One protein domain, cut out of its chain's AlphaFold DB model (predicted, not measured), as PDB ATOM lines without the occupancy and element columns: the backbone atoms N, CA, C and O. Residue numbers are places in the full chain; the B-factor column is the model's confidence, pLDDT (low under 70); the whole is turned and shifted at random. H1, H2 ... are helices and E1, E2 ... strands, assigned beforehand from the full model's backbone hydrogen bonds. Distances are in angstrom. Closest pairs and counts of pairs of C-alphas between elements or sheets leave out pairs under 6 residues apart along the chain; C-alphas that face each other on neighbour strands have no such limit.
ATOM      1  N   ARG A  13      30.187 -36.765 -48.553       89.69
ATOM      2  CA  ARG A  13      30.207 -35.586 -47.692       89.69
ATOM      3  C   ARG A  13      30.649 -35.982 -46.295       89.69
ATOM      4  O   ARG A  13      30.182 -36.992 -45.771       89.69
ATOM      5  N   THR A  14      31.548 -35.204 -45.709       88.00
ATOM      6  CA  THR A  14      31.998 -35.390 -44.327       88.00
ATOM      7  C   THR A  14      31.852 -34.082 -43.569       88.00
ATOM      8  O   THR A  14      32.444 -33.075 -43.946       88.00
ATOM      9  N   GLU A  15      31.093 -34.114 -42.482       88.88
ATOM     10  CA  GLU A  15      30.953 -32.969 -41.593       88.88
ATOM     11  C   GLU A  15      32.171 -32.846 -40.665       88.88
ATOM     12  O   GLU A  15      32.681 -33.831 -40.107       88.88
ATOM     13  N   LEU A  16      32.660 -31.620 -40.534       88.19
ATOM     14  CA  LEU A  16      33.644 -31.195 -39.547       88.19
ATOM     15  C   LEU A  16      32.926 -30.623 -38.326       88.19
ATOM     16  O   LEU A  16      31.764 -30.243 -38.405       88.19
ATOM     17  N   THR A  17      33.629 -30.539 -37.197       86.81
ATOM     18  CA  THR A  17      33.049 -30.014 -35.957       86.81
ATOM     19  C   THR A  17      32.457 -28.619 -36.192       86.81
ATOM     20  O   THR A  17      33.200 -27.727 -36.621       86.81
ATOM     21  N   PRO A  18      31.152 -28.418 -35.937       91.56
ATOM     22  CA  PRO A  18      30.517 -27.124 -36.119       91.56
ATOM     23  C   PRO A  18      31.048 -26.118 -35.098       91.56
ATOM     24  O   PRO A  18      31.482 -26.495 -34.006       91.56
ATOM     25  N   ILE A  19      30.994 -24.834 -35.444       91.69
ATOM     26  CA  ILE A  19      31.405 -23.743 -34.555       91.69
ATOM     27  C   ILE A  19      30.264 -22.747 -34.358       91.69
ATOM     28  O   ILE A  19      29.546 -22.419 -35.299       91.69
ATOM     29  N   LEU A  20      30.112 -22.264 -33.126       94.12
ATOM     30  CA  LEU A  20      29.193 -21.190 -32.758       94.12
ATOM     31  C   LEU A  20      30.015 -19.958 -32.393       94.12
ATOM     32  O   LEU A  20      30.801 -19.993 -31.448       94.12
ATOM     33  N   ILE A  21      29.802 -18.867 -33.117       94.56
ATOM     34  CA  ILE A  21      30.495 -17.599 -32.916       94.56
ATOM     35  C   ILE A  21      29.456 -16.571 -32.477       94.56
ATOM     36  O   ILE A  21      28.497 -16.303 -33.196       94.56
ATOM     37  N   THR A  22      29.627 -16.013 -31.278       94.81
ATOM     38  CA  THR A  22      28.785 -14.911 -30.794       94.81
ATOM     39  C   THR A  22      29.452 -13.581 -31.136       94.81
ATOM     40  O   THR A  22      30.625 -13.396 -30.816       94.81
ATOM     41  N   CYS A  23      28.717 -12.681 -31.786       94.81
ATOM     42  CA  CYS A  23      29.218 -11.397 -32.289       94.81
ATOM     43  C   CYS A  23      28.204 -10.271 -32.057       94.81
ATOM     44  O   CYS A  23      27.049 -10.532 -31.727       94.81
ATOM     45  N   SER A  24      28.625  -9.032 -32.295       94.44
ATOM     46  CA  SER A  24      27.760  -7.854 -32.444       94.44
ATOM     47  C   SER A  24      27.712  -7.395 -33.908       94.44
ATOM     48  O   SER A  24      28.507  -7.827 -34.749       94.44
ATOM     49  N   LEU A  25      26.787  -6.498 -34.245       93.31
ATOM     50  CA  LEU A  25      26.771  -5.823 -35.540       93.31
ATOM     51  C   LEU A  25      28.057  -5.017 -35.730       93.31
ATOM     52  O   LEU A  25      28.521  -4.312 -34.825       93.31
ATOM     53  N   LYS A  26      28.555  -5.023 -36.970       92.81
ATOM     54  CA  LYS A  26      29.799  -4.372 -37.418       92.81
ATOM     55  C   LYS A  26      31.078  -5.008 -36.876       92.81
ATOM     56  O   LYS A  26      32.159  -4.468 -37.120       92.81
ATOM     57  N   ASP A  27      30.977  -6.135 -36.181       93.25
ATOM     58  CA  ASP A  27      32.142  -6.973 -35.945       93.25
ATOM     59  C   ASP A  27      32.604  -7.606 -37.260       93.25
ATOM     60  O   ASP A  27      31.847  -7.720 -38.224       93.25
ATOM     61  N   ILE A  28      33.871  -7.991 -37.310       94.31
ATOM     62  CA  ILE A  28      34.469  -8.773 -38.385       94.31
ATOM     63  C   ILE A  28      34.987 -10.060 -37.758       94.31
ATOM     64  O   ILE A  28      35.679 -10.045 -36.736       94.31
ATOM     65  N   VAL A  29      34.656 -11.180 -38.388       94.19
ATOM     66  CA  VAL A  29      35.094 -12.514 -37.985       94.19
ATOM     67  C   VAL A  29      36.158 -12.980 -38.964       94.19
ATOM     68  O   VAL A  29      35.900 -13.061 -40.161       94.19
ATOM     69  N   ILE A  30      37.346 -13.309 -38.470       92.69
ATOM     70  CA  ILE A  30      38.374 -14.004 -39.250       92.69
ATOM     71  C   ILE A  30      38.314 -15.476 -38.878       92.69
ATOM     72  O   ILE A  30      38.344 -15.797 -37.694       92.69
ATOM     73  N   ILE A  31      38.251 -16.354 -39.875       91.50
ATOM     74  CA  ILE A  31      38.180 -17.804 -39.698       91.50
ATOM     75  C   ILE A  31      39.294 -18.460 -40.510       91.50
ATOM     76  O   ILE A  31      39.447 -18.181 -41.697       91.50
ATOM     77  N   SER A  32      40.039 -19.370 -39.892       90.12
ATOM     78  CA  SER A  32      41.003 -20.238 -40.558       90.12
ATOM     79  C   SER A  32      40.300 -21.461 -41.128       90.12
ATOM     80  O   SER A  32      39.817 -22.328 -40.388       90.12
ATOM     81  N   ALA A  33      40.283 -21.574 -42.453       90.19
ATOM     82  CA  ALA A  33      39.780 -22.759 -43.126       90.19
ATOM     83  C   ALA A  33      40.668 -23.982 -42.815       90.19
ATOM     84  O   ALA A  33      41.891 -23.826 -42.707       90.19
ATOM     85  N   PRO A  34      40.091 -25.192 -42.694       88.12
ATOM     86  CA  PRO A  34      40.850 -26.438 -42.596       88.12
ATOM     87  C   PRO A  34      41.791 -26.630 -43.787       88.12
ATOM     88  O   PRO A  34      41.486 -26.203 -44.898       88.12
ATOM     89  N   VAL A  35      42.906 -27.321 -43.571       86.62
ATOM     90  CA  VAL A  35      43.944 -27.543 -44.584       86.62
ATOM     91  C   VAL A  35      44.042 -29.021 -44.933       86.62
ATOM     92  O   VAL A  35      44.065 -29.891 -44.061       86.62
ATOM     93  N   ILE A  36      44.122 -29.292 -46.233       81.69
ATOM     94  CA  ILE A  36      44.357 -30.618 -46.803       81.69
ATOM     95  C   ILE A  36      45.631 -30.515 -47.628       81.69
ATOM     96  O   ILE A  36      45.762 -29.599 -48.440       81.69
ATOM     97  N   ASP A  37      46.541 -31.469 -47.451       74.94
ATOM     98  CA  ASP A  37      47.770 -31.569 -48.238       74.94
ATOM     99  C   ASP A  37      47.465 -32.037 -49.680       74.94
ATOM    100  O   ASP A  37      47.598 -33.211 -50.037       74.94
ATOM    101  N   GLN A  38      46.914 -31.127 -50.491       73.00
ATOM    102  CA  GLN A  38      46.577 -31.325 -51.900       73.00
ATOM    103  C   GLN A  38      46.591 -29.992 -52.658       73.00
ATOM    104  O   GLN A  38      46.189 -28.956 -52.138       73.00
ATOM    105  N   ARG A  39      47.015 -30.031 -53.928       69.56
ATOM    106  CA  ARG A  39      47.121 -28.839 -54.789       69.56
ATOM    107  C   ARG A  39      45.798 -28.354 -55.397       69.56
ATOM    108  O   ARG A  39      45.685 -27.174 -55.693       69.56
ATOM    109  N   ASP A  40      44.815 -29.234 -55.601       81.88
ATOM    110  CA  ASP A  40      43.493 -28.883 -56.159       81.88
ATOM    111  C   ASP A  40      42.414 -29.031 -55.080       81.88
ATOM    112  O   ASP A  40      41.660 -30.006 -55.047       81.88
ATOM    113  N   VAL A  41      42.407 -28.078 -54.145       88.31
ATOM    114  CA  VAL A  41      41.349 -27.921 -53.139       88.31
ATOM    115  C   VAL A  41      40.591 -26.640 -53.445       88.31
ATOM    116  O   VAL A  41      41.187 -25.596 -53.708       88.31
ATOM    117  N   ARG A  42      39.263 -26.712 -53.419       91.69
ATOM    118  CA  ARG A  42      38.388 -25.579 -53.727       91.69
ATOM    119  C   ARG A  42      37.520 -25.261 -52.529       91.69
ATOM    120  O   ARG A  42      36.767 -26.114 -52.068       91.69
ATOM    121  N   TYR A  43      37.608 -24.019 -52.078       93.31
ATOM    122  CA  TYR A  43      36.901 -23.528 -50.908       93.31
ATOM    123  C   TYR A  43      35.703 -22.686 -51.341       93.31
ATOM    124  O   TYR A  43      35.839 -21.768 -52.153       93.31
ATOM    125  N   TYR A  44      34.536 -22.995 -50.789       95.06
ATOM    126  CA  TYR A  44      33.305 -22.242 -50.992       95.06
ATOM    127  C   TYR A  44      32.667 -21.933 -49.650       95.06
ATOM    128  O   TYR A  44      32.667 -22.765 -48.749       95.06
ATOM    129  N   LEU A  45      32.102 -20.743 -49.534       95.94
ATOM    130  CA  LEU A  45      31.381 -20.285 -48.365       95.94
ATOM    131  C   LEU A  45      29.941 -19.980 -48.772       95.94
ATOM    132  O   LEU A  45      29.692 -19.102 -49.602       95.94
ATOM    133  N   TYR A  46      29.007 -20.719 -48.191       95.88
ATOM    134  CA  TYR A  46      27.576 -20.521 -48.367       95.88
ATOM    135  C   TYR A  46      27.053 -19.622 -47.251       95.88
ATOM    136  O   TYR A  46      27.310 -19.870 -46.070       95.88
ATOM    137  N   ARG A  47      26.339 -18.572 -47.646       95.44
ATOM    138  CA  ARG A  47      25.733 -17.579 -46.759       95.44
ATOM    139  C   ARG A  47      24.375 -18.069 -46.240       95.44
ATOM    140  O   ARG A  47      23.706 -18.819 -46.957       95.44
ATOM    141  N   PRO A  48      23.895 -17.562 -45.089       93.69
ATOM    142  CA  PRO A  48      22.562 -17.869 -44.568       93.69
ATOM    143  C   PRO A  48      21.438 -17.555 -45.564       93.69
ATOM    144  O   PRO A  48      20.451 -18.278 -45.647       93.69
ATOM    145  N   ASN A  49      21.615 -16.510 -46.375       90.50
ATOM    146  CA  ASN A  49      20.654 -16.091 -47.397       90.50
ATOM    147  C   ASN A  49      20.756 -16.859 -48.733       90.50
ATOM    148  O   ASN A  49      20.138 -16.459 -49.718       90.50
ATOM    149  N   GLY A  50      21.552 -17.932 -48.796       89.62
ATOM    150  CA  GLY A  50      21.736 -18.761 -49.992       89.62
ATOM    151  C   GLY A  50      22.796 -18.254 -50.977       89.62
ATOM    152  O   GLY A  50      23.048 -18.907 -51.990       89.62
ATOM    153  N   GLY A  51      23.447 -17.121 -50.699       91.81
ATOM    154  CA  GLY A  51      24.586 -16.646 -51.487       91.81
ATOM    155  C   GLY A  51      25.784 -17.599 -51.418       91.81
ATOM    156  O   GLY A  51      25.990 -18.279 -50.415       91.81
ATOM    157  N   ILE A  52      26.607 -17.628 -52.467       92.94
ATOM    158  CA  ILE A  52      27.800 -18.486 -52.546       92.94
ATOM    159  C   ILE A  52      29.015 -17.621 -52.867       92.94
ATOM    160  O   ILE A  52      28.984 -16.827 -53.807       92.94
ATOM    161  N   LEU A  53      30.096 -17.803 -52.114       93.25
ATOM    162  CA  LEU A  53      31.382 -17.156 -52.342       93.25
ATOM    163  C   LEU A  53      32.466 -18.216 -52.534       93.25
ATOM    164  O   LEU A  53      32.680 -19.049 -51.661       93.25
ATOM    165  N   LYS A  54      33.190 -18.171 -53.652       93.50
ATOM    166  CA  LYS A  54      34.423 -18.951 -53.804       93.50
ATOM    167  C   LYS A  54      35.551 -18.231 -53.065       93.50
ATOM    168  O   LYS A  54      35.831 -17.074 -53.372       93.50
ATOM    169  N   LEU A  55      36.198 -18.906 -52.120       91.75
ATOM    170  CA  LEU A  55      37.313 -18.339 -51.362       91.75
ATOM    171  C   LEU A  55      38.623 -18.497 -52.144       91.75
ATOM    172  O   LEU A  55      38.876 -19.534 -52.763       91.75
ATOM    173  N   ASN A  56      39.467 -17.466 -52.106       86.88
ATOM    174  CA  ASN A  56      40.762 -17.457 -52.783       86.88
ATOM    175  C   ASN A  56      41.867 -18.047 -51.887       86.88
ATOM    176  O   ASN A  56      42.785 -17.346 -51.476       86.88
ATOM    177  N   ILE A  57      41.746 -19.335 -51.560       84.56
ATOM    178  CA  ILE A  57      42.709 -20.078 -50.736       84.56
ATOM    179  C   ILE A  57      43.427 -21.076 -51.648       84.56
ATOM    180  O   ILE A  57      42.886 -22.132 -51.966       84.56
ATOM    181  N   THR A  58      44.624 -20.723 -52.121       67.44
ATOM    182  CA  THR A  58      45.353 -21.522 -53.129       67.44
ATOM    183  C   THR A  58      46.483 -22.370 -52.546       67.44
ATOM    184  O   THR A  58      46.837 -23.386 -53.128       67.44
ATOM    185  N   HIS A  59      47.047 -21.969 -51.403       69.56
ATOM    186  CA  HIS A  59      48.160 -22.664 -50.741       69.56
ATOM    187  C   HIS A  59      47.965 -22.646 -49.222       69.56
ATOM    188  O   HIS A  59      48.709 -21.975 -48.506       69.56
ATOM    189  N   PRO A  60      46.914 -23.316 -48.729       70.19
ATOM    190  CA  PRO A  60      46.612 -23.321 -47.311       70.19
ATOM    191  C   PRO A  60      47.778 -23.942 -46.530       70.19
ATOM    192  O   PRO A  60      48.213 -25.051 -46.834       70.19
ATOM    193  N   ASN A  61      48.290 -23.232 -45.529       68.81
ATOM    194  CA  ASN A  61      49.360 -23.719 -44.664       68.81
ATOM    195  C   ASN A  61      49.155 -23.174 -43.251       68.81
ATOM    196  O   ASN A  61      48.896 -21.985 -43.083       68.81
ATOM    197  N   TYR A  62      49.332 -24.025 -42.242       63.72
ATOM    198  CA  TYR A  62      49.486 -23.553 -40.873       63.72
ATOM    199  C   TYR A  62      50.964 -23.293 -40.624       63.72
ATOM    200  O   TYR A  62      51.756 -24.228 -40.502       63.72
ATOM    201  N   PHE A  78      46.504 -25.336 -30.382       56.44
ATOM    202  CA  PHE A  78      46.545 -26.752 -30.777       56.44
ATOM    203  C   PHE A  78      45.933 -27.121 -32.151       56.44
ATOM    204  O   PHE A  78      44.736 -27.001 -32.398       56.44
ATOM    205  N   ILE A  79      46.747 -27.683 -33.048       63.22
ATOM    206  CA  ILE A  79      46.244 -28.286 -34.291       63.22
ATOM    207  C   ILE A  79      45.662 -29.680 -34.024       63.22
ATOM    208  O   ILE A  79      46.246 -30.486 -33.302       63.22
ATOM    209  N   VAL A  80      44.521 -29.979 -34.639       63.53
ATOM    210  CA  VAL A  80      43.928 -31.317 -34.702       63.53
ATOM    211  C   VAL A  80      44.226 -31.893 -36.073       63.53
ATOM    212  O   VAL A  80      43.949 -31.264 -37.093       63.53
ATOM    213  N   ILE A  81      44.777 -33.105 -36.085       67.31
ATOM    214  CA  ILE A  81      45.039 -33.856 -37.307       67.31
ATOM    215  C   ILE A  81      44.040 -35.008 -37.374       67.31
ATOM    216  O   ILE A  81      44.116 -35.957 -36.594       67.31
ATOM    217  N   LYS A  82      43.091 -34.935 -38.310       68.62
ATOM    218  CA  LYS A  82      42.116 -36.001 -38.563       68.62
ATOM    219  C   LYS A  82      42.523 -36.780 -39.806       68.62
ATOM    220  O   LYS A  82      42.571 -36.237 -40.904       68.62
ATOM    221  N   TYR A  83      42.771 -38.075 -39.643       67.62
ATOM    222  CA  TYR A  83      43.042 -38.973 -40.764       67.62
ATOM    223  C   TYR A  83      41.738 -39.539 -41.315       67.62
ATOM    224  O   TYR A  83      40.949 -40.146 -40.586       67.62
ATOM    225  N   THR A  84      41.509 -39.387 -42.617       64.56
ATOM    226  CA  THR A  84      40.357 -40.016 -43.276       64.56
ATOM    227  C   THR A  84      40.776 -41.311 -43.957       64.56
ATOM    228  O   THR A  84      41.594 -41.316 -44.875       64.56
ATOM    229  N   LYS A  85      40.174 -42.438 -43.545       60.16
ATOM    230  CA  LYS A  85      40.441 -43.760 -44.147       60.16
ATOM    231  C   LYS A  85      40.163 -43.791 -45.657       60.16
ATOM    232  O   LYS A  85      40.853 -44.499 -46.380       60.16
ATOM    233  N   LYS A  86      39.181 -43.008 -46.126       60.91
ATOM    234  CA  LYS A  86      38.784 -42.930 -47.541       60.91
ATOM    235  C   LYS A  86      39.779 -42.153 -48.408       60.91
ATOM    236  O   LYS A  86      40.071 -42.599 -49.507       60.91
ATOM    237  N   ALA A  87      40.333 -41.043 -47.914       57.69
ATOM    238  CA  ALA A  87      41.289 -40.248 -48.687       57.69
ATOM    239  C   ALA A  87      42.759 -40.587 -48.387       57.69
ATOM    240  O   ALA A  87      43.638 -40.073 -49.069       57.69
ATOM    241  N   LYS A  88      43.035 -41.425 -47.370       64.00
ATOM    242  CA  LYS A  88      44.383 -41.719 -46.843       64.00
ATOM    243  C   LYS A  88      45.200 -40.448 -46.560       64.00
ATOM    244  O   LYS A  88      46.412 -40.433 -46.745       64.00
ATOM    245  N   ARG A  89      44.533 -39.369 -46.140       70.38
ATOM    246  CA  ARG A  89      45.144 -38.045 -45.952       70.38
ATOM    247  C   ARG A  89      44.781 -37.438 -44.607       70.38
ATOM    248  O   ARG A  89      43.724 -37.738 -44.038       70.38
ATOM    249  N   ALA A  90      45.697 -36.602 -44.132       72.25
ATOM    250  CA  ALA A  90      45.550 -35.785 -42.944       72.25
ATOM    251  C   ALA A  90      44.780 -34.503 -43.283       72.25
ATOM    252  O   ALA A  90      45.103 -33.805 -44.242       72.25
ATOM    253  N   ILE A  91      43.767 -34.211 -42.479       76.31
ATOM    254  CA  ILE A  91      43.089 -32.921 -42.430       76.31
ATOM    255  C   ILE A  91      43.631 -32.219 -41.202       76.31
ATOM    256  O   ILE A  91      43.551 -32.774 -40.103       76.31
ATOM    257  N   VAL A  92      44.174 -31.027 -41.386       80.00
ATOM    258  CA  VAL A  92      44.683 -30.211 -40.290       80.00
ATOM    259  C   VAL A  92      43.687 -29.087 -40.039       80.00
ATOM    260  O   VAL A  92      43.254 -28.418 -40.976       80.00
ATOM    261  N   SER A  93      43.300 -28.883 -38.788       73.25
ATOM    262  CA  SER A  93      42.433 -27.773 -38.378       73.25
ATOM    263  C   SER A  93      42.805 -27.310 -36.970       73.25
ATOM    264  O   SER A  93      43.010 -28.170 -36.112       73.25
ATOM    265  N   PRO A  94      42.886 -26.003 -36.674       68.62
ATOM    266  CA  PRO A  94      43.132 -25.520 -35.325       68.62
ATOM    267  C   PRO A  94      41.888 -25.747 -34.465       68.62
ATOM    268  O   PRO A  94      40.763 -25.692 -34.962       68.62
ATOM    269  N   LEU A  95      42.089 -25.999 -33.171       66.25
ATOM    270  CA  LEU A  95      40.995 -26.159 -32.206       66.25
ATOM    271  C   LEU A  95      40.184 -24.873 -32.037       66.25
ATOM    272  O   LEU A  95      38.969 -24.929 -31.892       66.25
ATOM    273  N   HIS A  96      40.858 -23.726 -32.084       70.50
ATOM    274  CA  HIS A  96      40.231 -22.408 -32.102       70.50
ATOM    275  C   HIS A  96      40.564 -21.773 -33.440       70.50
ATOM    276  O   HIS A  96      41.679 -21.303 -33.635       70.50
ATOM    277  N   ASN A  97      39.629 -21.840 -34.382       81.38
ATOM    278  CA  ASN A  97      39.860 -21.455 -35.769       81.38
ATOM    279  C   ASN A  97      39.289 -20.083 -36.121       81.38
ATOM    280  O   ASN A  97      39.154 -19.800 -37.304       81.38
ATOM    281  N   TYR A  98      38.926 -19.250 -35.145       87.56
ATOM    282  CA  TYR A  98      38.374 -17.931 -35.425       87.56
ATOM    283  C   TYR A  98      38.806 -16.868 -34.415       87.56
ATOM    284  O   TYR A  98      39.132 -17.168 -33.266       87.56
ATOM    285  N   ARG A  99      38.751 -15.609 -34.850       88.44
ATOM    286  CA  ARG A  99      38.874 -14.405 -34.019       88.44
ATOM    287  C   ARG A  99      37.833 -13.372 -34.442       88.44
ATOM    288  O   ARG A  99      37.473 -13.306 -35.615       88.44
ATOM    289  N   VAL A 100      37.366 -12.571 -33.491       88.19
ATOM    290  CA  VAL A 100      36.364 -11.516 -33.709       88.19
ATOM    291  C   VAL A 100      36.966 -10.188 -33.279       88.19
ATOM    292  O   VAL A 100      37.572 -10.107 -32.212       88.19
ATOM    293  N   PHE A 101      36.805  -9.151 -34.092       87.25
ATOM    294  CA  PHE A 101      37.181  -7.790 -33.722       87.25
ATOM    295  C   PHE A 101      36.149  -6.794 -34.241       87.25
ATOM    296  O   PHE A 101      35.499  -7.029 -35.257       87.25
ATOM    297  N   SER A 102      35.994  -5.671 -33.542       83.69
ATOM    298  CA  SER A 102      35.004  -4.659 -33.898       83.69
ATOM    299  C   SER A 102      35.638  -3.489 -34.632       83.69
ATOM    300  O   SER A 102      36.635  -2.933 -34.169       83.69
ATOM    301  N   VAL A 103      35.008  -3.038 -35.719       72.12
ATOM    302  CA  VAL A 103      35.407  -1.802 -36.423       72.12
ATOM    303  C   VAL A 103      35.169  -0.559 -35.546       72.12
ATOM    304  O   VAL A 103      35.764   0.492 -35.763       72.12
ATOM    305  N   LYS A 104      34.311  -0.664 -34.520       65.50
ATOM    306  CA  LYS A 104      33.980   0.438 -33.601       65.50
ATOM    307  C   LYS A 104      35.061   0.739 -32.559       65.50
ATOM    308  O   LYS A 104      34.956   1.779 -31.910       65.50
ATOM    309  N   ASN A 105      36.058  -0.129 -32.373       56.50
ATOM    310  CA  ASN A 105      37.094   0.081 -31.361       56.50
ATOM    311  C   ASN A 105      38.075   1.173 -31.811       56.50
ATOM    312  O   ASN A 105      39.160   0.900 -32.313       56.50
ATOM    313  N   LYS A 106      37.687   2.430 -31.585       50.69
ATOM    314  CA  LYS A 106      38.627   3.531 -31.377       50.69
ATOM    315  C   LYS A 106      39.242   3.349 -29.989       50.69
ATOM    316  O   LYS A 106      38.817   3.991 -29.034       50.69
ATOM    317  N   GLY A 107      40.148   2.382 -29.856       50.94
ATOM    318  CA  GLY A 107      41.093   2.402 -28.742       50.94
ATOM    319  C   GLY A 107      41.958   3.657 -28.856       50.94
ATOM    320  O   GLY A 107      42.097   4.199 -29.948       50.94
ATOM    321  N   ASP A 108      42.498   4.113 -27.732       54.72
ATOM    322  CA  ASP A 108      43.215   5.384 -27.535       54.72
ATOM    323  C   ASP A 108      44.530   5.562 -28.335       54.72
ATOM    324  O   ASP A 108      45.332   6.426 -28.011       54.72
ATOM    325  N   ASP A 109      44.757   4.799 -29.405       56.81
ATOM    326  CA  ASP A 109      45.949   4.894 -30.243       56.81
ATOM    327  C   ASP A 109      45.569   4.855 -31.730       56.81
ATOM    328  O   ASP A 109      44.685   4.104 -32.143       56.81
ATOM    329  N   ASP A 110      46.304   5.625 -32.534       59.38
ATOM    330  CA  ASP A 110      46.287   5.780 -34.005       59.38
ATOM    331  C   ASP A 110      46.495   4.465 -34.813       59.38
ATOM    332  O   ASP A 110      46.900   4.466 -35.978       59.38
ATOM    333  N   VAL A 111      46.266   3.301 -34.204       71.12
ATOM    334  CA  VAL A 111      46.484   1.983 -34.797       71.12
ATOM    335  C   VAL A 111      45.226   1.535 -35.532       71.12
ATOM    336  O   VAL A 111      44.226   1.148 -34.927       71.12
ATOM    337  N   ASP A 112      45.312   1.505 -36.859       78.38
ATOM    338  CA  ASP A 112      44.319   0.862 -37.717       78.38
ATOM    339  C   ASP A 112      44.238  -0.647 -37.405       78.38
ATOM    340  O   ASP A 112      45.035  -1.472 -37.875       78.38
ATOM    341  N   LEU A 113      43.261  -1.008 -36.569       81.00
ATOM    342  CA  LEU A 113      43.011  -2.378 -36.129       81.00
ATOM    343  C   LEU A 113      42.669  -3.300 -37.304       81.00
ATOM    344  O   LEU A 113      43.013  -4.484 -37.262       81.00
ATOM    345  N   PHE A 114      42.020  -2.782 -38.349       85.06
ATOM    346  CA  PHE A 114      41.703  -3.568 -39.535       85.06
ATOM    347  C   PHE A 114      42.985  -3.918 -40.289       85.06
ATOM    348  O   PHE A 114      43.267  -5.102 -40.479       85.06
ATOM    349  N   ALA A 115      43.815  -2.920 -40.610       85.31
ATOM    350  CA  ALA A 115      45.086  -3.137 -41.305       85.31
ATOM    351  C   ALA A 115      46.035  -4.054 -40.517       85.31
ATOM    352  O   ALA A 115      46.760  -4.861 -41.103       85.31
ATOM    353  N   LYS A 116      46.031  -3.968 -39.180       84.81
ATOM    354  CA  LYS A 116      46.774  -4.904 -38.324       84.81
ATOM    355  C   LYS A 116      46.259  -6.335 -38.485       84.81
ATOM    356  O   LYS A 116      47.054  -7.240 -38.722       84.81
ATOM    357  N   ASN A 117      44.949  -6.552 -38.365       85.88
ATOM    358  CA  ASN A 117      44.373  -7.893 -38.464       85.88
ATOM    359  C   ASN A 117      44.563  -8.499 -39.860       85.88
ATOM    360  O   ASN A 117      44.882  -9.684 -39.945       85.88
ATOM    361  N   GLU A 118      44.425  -7.698 -40.918       86.06
ATOM    362  CA  GLU A 118      44.656  -8.102 -42.308       86.06
ATOM    363  C   GLU A 118      46.098  -8.581 -42.529       86.06
ATOM    364  O   GLU A 118      46.309  -9.679 -43.041       86.06
ATOM    365  N   LYS A 119      47.100  -7.825 -42.057       85.69
ATOM    366  CA  LYS A 119      48.523  -8.218 -42.143       85.69
ATOM    367  C   LYS A 119      48.849  -9.511 -41.397       85.69
ATOM    368  O   LYS A 119      49.833 -10.172 -41.711       85.69
ATOM    369  N   GLU A 120      48.062  -9.841 -40.384       84.00
ATOM    370  CA  GLU A 120      48.250 -11.024 -39.545       84.00
ATOM    371  C   GLU A 120      47.474 -12.252 -40.038       84.00
ATOM    372  O   GLU A 120      47.515 -13.291 -39.376       84.00
ATOM    373  N   MET A 121      46.726 -12.143 -41.140       84.56
ATOM    374  CA  MET A 121      46.007 -13.277 -41.717       84.56
ATOM    375  C   MET A 121      46.969 -14.304 -42.314       84.56
ATOM    376  O   MET A 121      47.898 -13.968 -43.049       84.56
ATOM    377  N   ASN A 122      46.698 -15.578 -42.046       83.50
ATOM    378  CA  ASN A 122      47.337 -16.685 -42.745       83.50
ATOM    379  C   ASN A 122      46.721 -16.894 -44.135       83.50
ATOM    380  O   ASN A 122      45.623 -16.435 -44.438       83.50
ATOM    381  N   LEU A 123      47.403 -17.678 -44.973       84.81
ATOM    382  CA  LEU A 123      46.968 -17.991 -46.343       84.81
ATOM    383  C   LEU A 123      45.628 -18.740 -46.430       84.81
ATOM    384  O   LEU A 123      45.017 -18.789 -47.496       84.81
ATOM    385  N   ASN A 124      45.201 -19.371 -45.339       88.31
ATOM    386  CA  ASN A 124      43.932 -20.083 -45.217       88.31
ATOM    387  C   ASN A 124      42.892 -19.323 -44.382       88.31
ATOM    388  O   ASN A 124      41.826 -19.876 -44.112       88.31
ATOM    389  N   ASP A 125      43.184 -18.089 -43.975       89.69
ATOM    390  CA  ASP A 125      42.231 -17.253 -43.259       89.69
ATOM    391  C   ASP A 125      41.303 -16.540 -44.250       89.69
ATOM    392  O   ASP A 125      41.703 -16.134 -45.342       89.69
ATOM    393  N   PHE A 126      40.047 -16.356 -43.862       92.69
ATOM    394  CA  PHE A 126      39.077 -15.538 -44.585       92.69
ATOM    395  C   PHE A 126      38.249 -14.706 -43.606       92.69
ATOM    396  O   PHE A 126      38.155 -15.036 -42.425       92.69
ATOM    397  N   MET A 127      37.662 -13.614 -44.097       93.75
ATOM    398  CA  MET A 127      36.854 -12.693 -43.298       93.75
ATOM    399  C   MET A 127      35.361 -12.820 -43.613       93.75
ATOM    400  O   MET A 127      34.976 -12.983 -44.773       93.75
ATOM    401  N   ILE A 128      34.528 -12.678 -42.583       94.56
ATOM    402  CA  ILE A 128      33.088 -12.430 -42.678       94.56
ATOM    403  C   ILE A 128      32.803 -11.106 -41.966       94.56
ATOM    404  O   ILE A 128      33.152 -10.938 -40.797       94.56
ATOM    405  N   GLY A 129      32.177 -10.170 -42.674       91.75
ATOM    406  CA  GLY A 129      31.763  -8.873 -42.149       91.75
ATOM    407  C   GLY A 129      32.303  -7.678 -42.950       91.75
ATOM    408  O   GLY A 129      32.908  -7.875 -44.007       91.75
ATOM    409  N   PRO A 130      32.097  -6.435 -42.469       94.12
ATOM    410  CA  PRO A 130      31.428  -6.081 -41.212       94.12
ATOM    411  C   PRO A 130      30.011  -6.652 -41.121       94.12
ATOM    412  O   PRO A 130      29.249  -6.516 -42.072       94.12
ATOM    413  N   LEU A 131      29.691  -7.312 -40.006       95.50
ATOM    414  CA  LEU A 131      28.456  -8.082 -39.873       95.50
ATOM    415  C   LEU A 131      27.215  -7.185 -39.882       95.50
ATOM    416  O   LEU A 131      27.153  -6.187 -39.152       95.50
ATOM    417  N   ASP A 132      26.210  -7.594 -40.648       95.00
ATOM    418  CA  ASP A 132      24.854  -7.053 -40.622       95.00
ATOM    419  C   ASP A 132      23.814  -8.118 -40.219       95.00
ATOM    420  O   ASP A 132      24.145  -9.266 -39.931       95.00
ATOM    421  N   GLU A 133      22.537  -7.736 -40.143       94.25
ATOM    422  CA  GLU A 133      21.463  -8.637 -39.704       94.25
ATOM    423  C   GLU A 133      21.303  -9.890 -40.587       94.25
ATOM    424  O   GLU A 133      20.855 -10.923 -40.095       94.25
ATOM    425  N   ASN A 134      21.680  -9.833 -41.868       95.19
ATOM    426  CA  ASN A 134      21.579 -10.960 -42.803       95.19
ATOM    427  C   ASN A 134      22.701 -11.985 -42.621       95.19
ATOM    428  O   ASN A 134      22.617 -13.089 -43.167       95.19
ATOM    429  N   ASP A 135      23.752 -11.624 -41.886       96.06
ATOM    430  CA  ASP A 135      24.854 -12.527 -41.575       96.06
ATOM    431  C   ASP A 135      24.544 -13.416 -40.359       96.06
ATOM    432  O   ASP A 135      25.273 -14.379 -40.105       96.06
ATOM    433  N   HIS A 136      23.458 -13.139 -39.624       96.62
ATOM    434  CA  HIS A 136      22.978 -13.985 -38.533       96.62
ATOM    435  C   HIS A 136      22.468 -15.332 -39.061       96.62
ATOM    436  O   HIS A 136      21.653 -15.401 -39.980       96.62
ATOM    437  N   GLY A 137      22.912 -16.420 -38.434       96.62
ATOM    438  CA  GLY A 137      22.485 -17.779 -38.754       96.62
ATOM    439  C   GLY A 137      23.626 -18.677 -39.219       96.62
ATOM    440  O   GLY A 137      24.785 -18.500 -38.841       96.62
ATOM    441  N   ASN A 138      23.277 -19.699 -39.999       97.38
ATOM    442  CA  ASN A 138      24.205 -20.759 -40.376       97.38
ATOM    443  C   ASN A 138      24.891 -20.454 -41.705       97.38
ATOM    444  O   ASN A 138      24.253 -20.381 -42.754       97.38
ATOM    445  N   TRP A 139      26.208 -20.354 -41.643       97.25
ATOM    446  CA  TRP A 139      27.109 -20.369 -42.781       97.25
ATOM    447  C   TRP A 139      27.653 -21.780 -42.976       97.25
ATOM    448  O   TRP A 139      27.788 -22.543 -42.015       97.25
ATOM    449  N   VAL A 140      28.003 -22.133 -44.210       96.44
ATOM    450  CA  VAL A 140      28.617 -23.435 -44.504       96.44
ATOM    451  C   VAL A 140      29.904 -23.224 -45.282       96.44
ATOM    452  O   VAL A 140      29.885 -22.754 -46.417       96.44
ATOM    453  N   LEU A 141      31.034 -23.572 -44.668       95.50
ATOM    454  CA  LEU A 141      32.326 -23.635 -45.343       95.50
ATOM    455  C   LEU A 141      32.482 -25.023 -45.956       95.50
ATOM    456  O   LEU A 141      32.606 -25.999 -45.223       95.50
ATOM    457  N   CYS A 142      32.518 -25.108 -47.281       93.94
ATOM    458  CA  CYS A 142      32.755 -26.336 -48.027       93.94
ATOM    459  C   CYS A 142      34.159 -26.351 -48.630       93.94
ATOM    460  O   CYS A 142      34.622 -25.374 -49.221       93.94
ATOM    461  N   LEU A 143      34.809 -27.504 -48.532       92.12
ATOM    462  CA  LEU A 143      36.104 -27.810 -49.109       92.12
ATOM    463  C   LEU A 143      35.915 -29.002 -50.044       92.12
ATOM    464  O   LEU A 143      35.578 -30.100 -49.594       92.12
ATOM    465  N   TYR A 144      36.149 -28.797 -51.336       91.81
ATOM    466  CA  TYR A 144      36.106 -29.861 -52.333       91.81
ATOM    467  C   TYR A 144      37.513 -30.256 -52.732       91.81
ATOM    468  O   TYR A 144      38.340 -29.398 -53.043       91.81
ATOM    469  N   TYR A 145      37.770 -31.554 -52.759       88.62
ATOM    470  CA  TYR A 145      39.063 -32.110 -53.127       88.62
ATOM    471  C   TYR A 145      38.870 -33.478 -53.776       88.62
ATOM    472  O   TYR A 145      37.847 -34.130 -53.564       88.62
ATOM    473  N   LYS A 146      39.834 -33.906 -54.587       87.62
ATOM    474  CA  LYS A 146      39.754 -35.197 -55.276       87.62
ATOM    475  C   LYS A 146      40.445 -36.308 -54.499       87.62
ATOM    476  O   LYS A 146      41.547 -36.103 -53.975       87.62
ATOM    477  N   ASP A 147      39.815 -37.473 -54.452       84.00
ATOM    478  CA  ASP A 147      40.409 -38.689 -53.904       84.00
ATOM    479  C   ASP A 147      41.431 -39.326 -54.872       84.00
ATOM    480  O   ASP A 147      41.834 -38.728 -55.871       84.00
ATOM    481  N   LEU A 148      41.903 -40.536 -54.552       83.94
ATOM    482  CA  LEU A 148      42.863 -41.263 -55.396       83.94
ATOM    483  C   LEU A 148      42.264 -41.754 -56.727       83.94
ATOM    484  O   LEU A 148      43.026 -42.106 -57.621       83.94
ATOM    485  N   ASN A 149      40.936 -41.773 -56.858       86.75
ATOM    486  CA  ASN A 149      40.204 -42.201 -58.050       86.75
ATOM    487  C   ASN A 149      39.701 -41.009 -58.884       86.75
ATOM    488  O   ASN A 149      38.864 -41.194 -59.762       86.75
ATOM    489  N   ASP A 150      40.194 -39.797 -58.609       86.44
ATOM    490  CA  ASP A 150      39.761 -38.543 -59.241       86.44
ATOM    491  C   ASP A 150      38.297 -38.153 -58.930       86.44
ATOM    492  O   ASP A 150      37.718 -37.278 -59.579       86.44
ATOM    493  N   GLU A 151      37.696 -38.748 -57.898       89.19
ATOM    494  CA  GLU A 151      36.329 -38.451 -57.477       89.19
ATOM    495  C   GLU A 151      36.306 -37.281 -56.491       89.19
ATOM    496  O   GLU A 151      37.089 -37.221 -55.538       89.19
ATOM    497  N   TRP A 152      35.374 -36.345 -56.687       89.75
ATOM    498  CA  TRP A 152      35.200 -35.221 -55.771       89.75
ATOM    499  C   TRP A 152      34.631 -35.688 -54.434       89.75
ATOM    500  O   TRP A 152      33.577 -36.325 -54.365       89.75
ATOM    501  N   LEU A 153      35.303 -35.302 -53.360       90.12
ATOM    502  CA  LEU A 153      34.835 -35.415 -51.990       90.12
ATOM    503  C   LEU A 153      34.576 -34.012 -51.442       90.12
ATOM    504  O   LEU A 153      35.254 -33.053 -51.808       90.12
ATOM    505  N   GLU A 154      33.599 -33.910 -50.552       91.50
ATOM    506  CA  GLU A 154      33.253 -32.681 -49.853       91.50
ATOM    507  C   GLU A 154      33.486 -32.862 -48.360       91.50
ATOM    508  O   GLU A 154      33.017 -33.822 -47.737       91.50
ATOM    509  N   MET A 155      34.186 -31.902 -47.780       90.00
ATOM    510  CA  MET A 155      34.140 -31.648 -46.353       90.00
ATOM    511  C   MET A 155      33.432 -30.338 -46.111       90.00
ATOM    512  O   MET A 155      33.668 -29.379 -46.840       90.00
ATOM    513  N   PHE A 156      32.590 -30.290 -45.090       93.12
ATOM    514  CA  PHE A 156      31.899 -29.060 -44.747       93.12
ATOM    515  C   PHE A 156      31.938 -28.794 -43.249       93.12
ATOM    516  O   PHE A 156      31.950 -29.722 -42.444       93.12
ATOM    517  N   GLN A 157      31.968 -27.519 -42.885       93.56
ATOM    518  CA  GLN A 157      31.863 -27.043 -41.514       93.56
ATOM    519  C   GLN A 157      30.695 -26.065 -41.429       93.56
ATOM    520  O   GLN A 157      30.654 -25.086 -42.176       93.56
ATOM    521  N   VAL A 158      29.763 -26.329 -40.515       95.69
ATOM    522  CA  VAL A 158      28.706 -25.371 -40.181       95.69
ATOM    523  C   VAL A 158      29.270 -24.335 -39.213       95.69
ATOM    524  O   VAL A 158      29.867 -24.678 -38.190       95.69
ATOM    525  N   ILE A 159      29.092 -23.066 -39.555       96.56
ATOM    526  CA  ILE A 159      29.538 -21.907 -38.786       96.56
ATOM    527  C   ILE A 159      28.283 -21.113 -38.430       96.56
ATOM    528  O   ILE A 159      27.705 -20.437 -39.278       96.56
ATOM    529  N   THR A 160      27.832 -21.203 -37.187       97.19
ATOM    530  CA  THR A 160      26.685 -20.428 -36.709       97.19
ATOM    531  C   THR A 160      27.172 -19.083 -36.187       97.19
ATOM    532  O   THR A 160      27.851 -19.026 -35.163       97.19
ATOM    533  N   ILE A 161      26.808 -17.994 -36.864       97.25
ATOM    534  CA  ILE A 161      27.028 -16.631 -36.375       97.25
ATOM    535  C   ILE A 161      25.780 -16.190 -35.614       97.25
ATOM    536  O   ILE A 161      24.711 -15.996 -36.192       97.25
ATOM    537  N   LYS A 162      25.919 -16.021 -34.299       97.25
ATOM    538  CA  LYS A 162      24.881 -15.490 -33.416       97.25
ATOM    539  C   LYS A 162      25.178 -14.027 -33.112       97.25
ATOM    540  O   LYS A 162      25.974 -13.717 -32.230       97.25
ATOM    541  N   ILE A 163      24.512 -13.137 -33.840       96.94
ATOM    542  CA  ILE A 163      24.579 -11.691 -33.598       96.94
ATOM    543  C   ILE A 163      23.667 -11.321 -32.421       96.94
ATOM    544  O   ILE A 163      22.474 -11.638 -32.456       96.94
ATOM    545  N   ILE A 164      24.238 -10.671 -31.405       95.94
ATOM    546  CA  ILE A 164      23.547 -10.142 -30.226       95.94
ATOM    547  C   ILE A 164      23.819  -8.638 -30.134       95.94
ATOM    548  O   ILE A 164      24.972  -8.226 -30.081       95.94
TER     549      ILE A 164
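AT A GLANCE: This is residues 13 to 62 and 78 to 164 of the 253 residues of the protein "uncharacterized protein LOC113518727" of Galleria mellonella (UniProt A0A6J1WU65). The domain is a two-layer sandwich, partly face to face: a large, strongly twisted sheet, built round the long hairpin E10 and E11 with E1, E2, E4 and E5, and a small sheet of E8, E3 and E9. H1 packs over the small sheet, and a separate ribbon, the hairpin E6 and E7, extends beyond one end of it. The printed part has 137 residues, with strands E1 to E8, then H1, then E9 to E11; the class is mostly strand. The large sheet is mixed, the two others antiparallel. The whole is compact, with a radius of gyration of the C-alphas of 15.9 A, yet elongated in outline, spanning 55 by 29 by 24 A.

HOW THE PARTS SIT: E1, residues 13 to 15, and E2, residues 19 to 23, are parallel neighbours of E11, residues 152 to 164, on one side of it; N 14 and O 154 are 2.9 A apart, N 21 and O 160 2.8 A. E10, residues 137 to 146, is on the other side of E11, antiparallel at 161 degrees, with N 141 and O 157 2.9 A apart. E4, residues 41 to 46, is antiparallel to E10, with N 44 and O 142 at 2.9 A. E5, residues 52 to 55, forms a hairpin with E4, with N 45 and O 53 at 2.8 A. In the small sheet E3, residues 27 to 32, is the inner strand between edge strands E8, residues 98 to 102, and E9, residues 125 to 128; N 30 and O 99 are 2.9 A apart, as are N 31 and O 126. The sandwich's two sheets have best planes 25 degrees apart. H1, residues 113 to 119, is on the small sheet over E3, at a height of 9.6 A, along the strands; every O i to N i+4 pair in it is within hydrogen-bond range. E8, H1 and E9 form a split strand-helix-strand unit, two strands running the same way with E3 between, and a right-handed crossover. E6, residues 79 to 84, and E7, residues 89 to 94, form a hairpin, with N 82 and O 91 at 2.8 A; residues 35 to 36 pair with 91 to 92 of E7.

IN THESE COORDINATES: E1 begins at C-alpha 13, (30.207, -35.586, -47.692). E10 is 29.6 A long and E11 37.6 A, ending at C-alpha 164, (23.547, -10.142, -30.226). E3 measures 16.6 A and H1 10.0 A.

THE WHOLE: The C-alphas of Asp 108 and Asn 149, the two farthest apart, are 56.6 A apart. Residues 63 to 77 are not printed; C-alphas 62 and 78 are 11.0 A apart. Of the links printed whole, none is long. Residues 106 to 111 stand free. Mean pLDDT of the printed part is 84.2; 25 residues are under 70, among them 78 to 88 and 104 to 110.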